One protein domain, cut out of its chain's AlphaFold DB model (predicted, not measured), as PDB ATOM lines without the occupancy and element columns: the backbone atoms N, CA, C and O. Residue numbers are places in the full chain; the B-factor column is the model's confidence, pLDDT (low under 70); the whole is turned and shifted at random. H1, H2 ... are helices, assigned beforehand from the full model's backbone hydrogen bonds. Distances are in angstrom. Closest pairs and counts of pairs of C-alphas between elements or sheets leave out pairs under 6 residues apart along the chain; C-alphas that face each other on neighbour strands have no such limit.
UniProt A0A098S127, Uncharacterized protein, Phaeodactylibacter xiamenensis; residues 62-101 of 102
ATOM      1  N   VAL A  62      17.770 -49.371 144.788       83.94
ATOM      2  CA  VAL A  62      16.307 -49.198 144.790       83.94
ATOM      3  C   VAL A  62      15.578 -50.542 144.781       83.94
ATOM      4  O   VAL A  62      16.004 -51.492 144.122       83.94
ATOM      5  N   THR A  63      14.464 -50.638 145.509       88.31
ATOM      6  CA  THR A  63      13.615 -51.838 145.499       88.31
ATOM      7  C   THR A  63      12.559 -51.768 144.398       88.31
ATOM      8  O   THR A  63      12.158 -50.688 143.966       88.31
ATOM      9  N   LEU A  64      12.063 -52.931 143.963       84.31
ATOM     10  CA  LEU A  64      10.995 -53.010 142.962       84.31
ATOM     11  C   LEU A  64       9.749 -52.215 143.392       84.31
ATOM     12  O   LEU A  64       9.232 -51.428 142.609       84.31
ATOM     13  N   ASP A  65       9.321 -52.340 144.649       85.31
ATOM     14  CA  ASP A  65       8.154 -51.614 145.174       85.31
ATOM     15  C   ASP A  65       8.318 -50.088 145.111       85.31
ATOM     16  O   ASP A  65       7.353 -49.366 144.854       85.31
ATOM     17  N   GLN A  66       9.537 -49.583 145.329       84.75
ATOM     18  CA  GLN A  66       9.831 -48.153 145.212       84.75
ATOM     19  C   GLN A  66       9.685 -47.683 143.762       84.75
ATOM     20  O   GLN A  66       9.055 -46.654 143.525       84.75
ATOM     21  N   LEU A  67      10.182 -48.467 142.802       85.19
ATOM     22  CA  LEU A  67      10.059 -48.166 141.374       85.19
ATOM     23  C   LEU A  67       8.600 -48.157 140.913       85.19
ATOM     24  O   LEU A  67       8.165 -47.206 140.267       85.19
ATOM     25  N   LEU A  68       7.825 -49.177 141.292       86.88
ATOM     26  CA  LEU A  68       6.411 -49.270 140.919       86.88
ATOM     27  C   LEU A  68       5.603 -48.087 141.468       86.88
ATOM     28  O   LEU A  68       4.739 -47.548 140.777       86.88
ATOM     29  N   LYS A  69       5.909 -47.641 142.692       84.94
ATOM     30  CA  LYS A  69       5.253 -46.486 143.310       84.94
ATOM     31  C   LYS A  69       5.611 -45.168 142.620       84.94
ATOM     32  O   LYS A  69       4.719 -44.355 142.396       84.94
ATOM     33  N   GLU A  70       6.885 -44.950 142.292       84.25
ATOM     34  CA  GLU A  70       7.344 -43.740 141.592       84.25
ATOM     35  C   GLU A  70       6.776 -43.640 140.173       84.25
ATOM     36  O   GLU A  70       6.386 -42.561 139.740       84.25
ATOM     37  N   GLN A  71       6.660 -44.769 139.474       84.00
ATOM     38  CA  GLN A  71       6.101 -44.832 138.121       84.00
ATOM     39  C   GLN A  71       4.568 -44.819 138.094       84.00
ATOM     40  O   GLN A  71       3.979 -44.936 137.020       84.00
ATOM     41  N   ASN A  72       3.910 -44.702 139.257       84.94
ATOM     42  CA  ASN A  72       2.456 -44.815 139.388       84.94
ATOM     43  C   ASN A  72       1.916 -46.082 138.693       84.94
ATOM     44  O   ASN A  72       0.859 -46.066 138.058       84.94
ATOM     45  N   TYR A  73       2.673 -47.180 138.777       86.25
ATOM     46  CA  TYR A  73       2.332 -48.427 138.116       86.25
ATOM     47  C   TYR A  73       1.072 -49.017 138.748       86.25
ATOM     48  O   TYR A  73       1.027 -49.305 139.947       86.25
ATOM     49  N   LYS A  74       0.047 -49.218 137.921       85.88
ATOM     50  CA  LYS A  74      -1.199 -49.875 138.307       85.88
ATOM     51  C   LYS A  74      -1.282 -51.198 137.556       85.88
ATOM     52  O   LYS A  74      -1.469 -51.171 136.341       85.88
ATOM     53  N   PRO A  75      -1.104 -52.345 138.234       86.06
ATOM     54  CA  PRO A  75      -1.283 -53.628 137.578       86.06
ATOM     55  C   PRO A  75      -2.741 -53.768 137.144       86.06
ATOM     56  O   PRO A  75      -3.648 -53.391 137.883       86.06
ATOM     57  N   ILE A  76      -2.942 -54.329 135.958       90.06
ATOM     58  CA  ILE A  76      -4.256 -54.675 135.431       90.06
ATOM     59  C   ILE A  76      -4.301 -56.180 135.198       90.06
ATOM     60  O   ILE A  76      -3.342 -56.773 134.695       90.06
ATOM     61  N   ASN A  77      -5.385 -56.823 135.616       91.94
ATOM     62  CA  ASN A  77      -5.584 -58.244 135.379       91.94
ATOM     63  C   ASN A  77      -6.226 -58.492 134.003       91.94
ATOM     64  O   ASN A  77      -6.726 -57.579 133.350       91.94
ATOM     65  N   TYR A  78      -6.225 -59.749 133.552       89.25
ATOM     66  CA  TYR A  78      -6.753 -60.097 132.229       89.25
ATOM     67  C   TYR A  78      -8.231 -59.720 132.042       89.25
ATOM     68  O   TYR A  78      -8.611 -59.298 130.956       89.25
ATOM     69  N   GLN A  79      -9.066 -59.868 133.074       91.56
ATOM     70  CA  GLN A  79     -10.488 -59.532 132.977       91.56
ATOM     71  C   GLN A  79     -10.681 -58.025 132.825       91.56
ATOM     72  O   GLN A  79     -11.437 -57.601 131.961       91.56
ATOM     73  N   GLU A  80      -9.954 -57.230 133.610       89.12
ATOM     74  CA  GLU A  80      -9.966 -55.769 133.513       89.12
ATOM     75  C   GLU A  80      -9.458 -55.294 132.146       89.12
ATOM     76  O   GLU A  80     -10.091 -54.453 131.516       89.12
ATOM     77  N   PHE A  81      -8.357 -55.873 131.655       89.06
ATOM     78  CA  PHE A  81      -7.836 -55.585 130.319       89.06
ATOM     79  C   PHE A  81      -8.874 -55.904 129.243       89.06
ATOM     80  O   PHE A  81      -9.157 -55.061 128.399       89.06
ATOM     81  N   LYS A  82      -9.477 -57.096 129.308       87.25
ATOM     82  CA  LYS A  82     -10.477 -57.533 128.338       87.25
ATOM     83  C   LYS A  82     -11.693 -56.607 128.322       87.25
ATOM     84  O   LYS A  82     -12.130 -56.216 127.249       87.25
ATOM     85  N   SER A  83     -12.205 -56.220 129.490       88.31
ATOM     86  CA  SER A  83     -13.326 -55.282 129.576       88.31
ATOM     87  C   SER A  83     -13.004 -53.929 128.943       88.31
ATOM     88  O   SER A  83     -13.845 -53.396 128.235       88.31
ATOM     89  N   LEU A  84     -11.787 -53.405 129.131       87.00
ATOM     90  CA  LEU A  84     -11.364 -52.165 128.470       87.00
ATOM     91  C   LEU A  84     -11.254 -52.323 126.951       87.00
ATOM     92  O   LEU A  84     -11.600 -51.408 126.216       87.00
ATOM     93  N   THR A  85     -10.758 -53.465 126.471       83.62
ATOM     94  CA  THR A  85     -10.607 -53.702 125.029       83.62
ATOM     95  C   THR A  85     -11.919 -54.031 124.329       83.62
ATOM     96  O   THR A  85     -12.049 -53.726 123.152       83.62
ATOM     97  N   ASP A  86     -12.880 -54.631 125.036       81.94
ATOM     98  CA  ASP A  86     -14.213 -54.938 124.505       81.94
ATOM     99  C   ASP A  86     -15.028 -53.650 124.251       81.94
ATOM    100  O   ASP A  86     -15.933 -53.650 123.421       81.94
ATOM    101  N   GLU A  87     -14.707 -52.544 124.936       80.62
ATOM    102  CA  GLU A  87     -15.299 -51.218 124.693       80.62
ATOM    103  C   GLU A  87     -14.712 -50.505 123.462       80.62
ATOM    104  O   GLU A  87     -15.284 -49.520 122.991       80.62
ATOM    105  N   ILE A  88     -13.581 -50.978 122.932       83.69
ATOM    106  CA  ILE A  88     -12.946 -50.399 121.745       83.69
ATOM    107  C   ILE A  88     -13.618 -50.993 120.509       83.69
ATOM    108  O   ILE A  88     -13.458 -52.175 120.205       83.69
ATOM    109  N   GLU A  89     -14.364 -50.167 119.778       77.25
ATOM    110  CA  GLU A  89     -14.930 -50.550 118.487       77.25
ATOM    111  C   GLU A  89     -13.826 -50.504 117.423       77.25
ATOM    112  O   GLU A  89     -13.265 -49.449 117.124       77.25
ATOM    113  N   TRP A  90     -13.470 -51.669 116.886       80.62
ATOM    114  CA  TRP A  90     -12.498 -51.779 115.803       80.62
ATOM    115  C   TRP A  90     -13.209 -51.565 114.468       80.62
ATOM    116  O   TRP A  90     -14.252 -52.167 114.222       80.62
ATOM    117  N   GLU A  91     -12.630 -50.742 113.588       81.38
ATOM    118  CA  GLU A  91     -13.186 -50.475 112.248       81.38
ATOM    119  C   GLU A  91     -13.281 -51.740 111.381       81.38
ATOM    120  O   GLU A  91     -14.115 -51.812 110.480       81.38
ATOM    121  N   HIS A  92     -12.446 -52.738 111.679       78.94
ATOM    122  CA  HIS A  92     -12.377 -54.014 110.983       78.94
ATOM    123  C   HIS A  92     -12.380 -55.174 111.971       78.94
ATOM    124  O   HIS A  92     -11.735 -55.115 113.024       78.94
ATOM    125  N   SER A  93     -13.076 -56.251 111.610       80.62
ATOM    126  CA  SER A  93     -13.007 -57.501 112.369       80.62
ATOM    127  C   SER A  93     -11.651 -58.188 112.179       80.62
ATOM    128  O   SER A  93     -10.943 -57.968 111.194       80.62
ATOM    129  N   LEU A  94     -11.276 -59.046 113.133       78.56
ATOM    130  CA  LEU A  94     -10.061 -59.853 113.015       78.56
ATOM    131  C   LEU A  94     -10.119 -60.731 111.758       78.56
ATOM    132  O   LEU A  94      -9.119 -60.886 111.064       78.56
ATOM    133  N   GLU A  95     -11.293 -61.279 111.462       83.31
ATOM    134  CA  GLU A  95     -11.560 -62.102 110.291       83.31
ATOM    135  C   GLU A  95     -11.326 -61.321 108.989       83.31
ATOM    136  O   GLU A  95     -10.595 -61.802 108.127       83.31
ATOM    137  N   GLU A  96     -11.838 -60.090 108.880       81.31
ATOM    138  CA  GLU A  96     -11.584 -59.213 107.725       81.31
ATOM    139  C   GLU A  96     -10.089 -58.931 107.524       81.31
ATOM    140  O   GLU A  96      -9.594 -58.939 106.397       81.31
ATOM    141  N   LEU A  97      -9.339 -58.692 108.603       84.25
ATOM    142  CA  LEU A  97      -7.896 -58.446 108.517       84.25
ATOM    143  C   LEU A  97      -7.119 -59.692 108.071       84.25
ATOM    144  O   LEU A  97      -6.126 -59.568 107.354       84.25
ATOM    145  N   LEU A  98      -7.567 -60.883 108.476       86.50
ATOM    146  CA  LEU A  98      -6.954 -62.154 108.088       86.50
ATOM    147  C   LEU A  98      -7.241 -62.511 106.626       86.50
ATOM    148  O   LEU A  98      -6.346 -63.006 105.949       86.50
ATOM    149  N   GLU A  99      -8.435 -62.205 106.117       87.69
ATOM    150  CA  GLU A  99      -8.796 -62.426 104.707       87.69
ATOM    151  C   GLU A  99      -7.985 -61.560 103.725       87.69
ATOM    152  O   GLU A  99      -7.838 -61.926 102.564       87.69
ATOM    153  N   ASN A 100      -7.424 -60.432 104.176       78.44
ATOM    154  CA  ASN A 100      -6.580 -59.548 103.358       78.44
ATOM    155  C   ASN A 100      -5.090 -59.957 103.317       78.44
ATOM    156  O   ASN A 100      -4.288 -59.273 102.676       78.44
ATOM    157  N   LEU A 101      -4.700 -61.019 104.031       79.19
ATOM    158  CA  LEU A 101      -3.318 -61.517 104.088       79.19
ATOM    159  C   LEU A 101      -3.050 -62.716 103.156       79.19
ATOM    160  O   LEU A 101      -1.879 -63.073 102.990       79.19
TER     161      LEU A 101
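Overview. This is residues 62 to 101 of the 102 residues of an uncharacterized protein of Phaeodactylibacter xiamenensis (UniProt A0A098S127). Three short helices are strung out along an open chain like beads, H1 toward one end, H2 between and H3 toward the other, with no helix packing on another and no core. Stretched links join them, and much of the printed part, residues 66 to 72 and 74 to 101, stands free. The printed part has 40 residues with three named helices in the order H1, H2, H3 and no named strand; the class is all helix. It is extended, with a radius of gyration of the C-alphas of 17.1 A and spans of 49 by 21 by 14 A.

Along the chain. H1 is residues 64 to 70, beginning at C-alpha 64 (10.995, -53.010, 142.962). H2, the longest, is residues 78 to 86 and measures 11.9 A from first to last C-alpha. H3 is residues 94 to 99, 8.8 A long, ending at C-alpha 99 (-8.796, -62.426, 104.707).

Arrangement. H1, H2 and H3 are apart from one another. In each helix every O i to N i+4 pair is within hydrogen-bond range.

Size, cuts and confidence. The C-alphas of Val 62 and Glu 99, the two farthest apart, are 49.1 A apart. The printed part has no cut. Both links, H1 to H2 and H2 to H3, are short, with 7 residues each. No printed residue is under 70 in pLDDT.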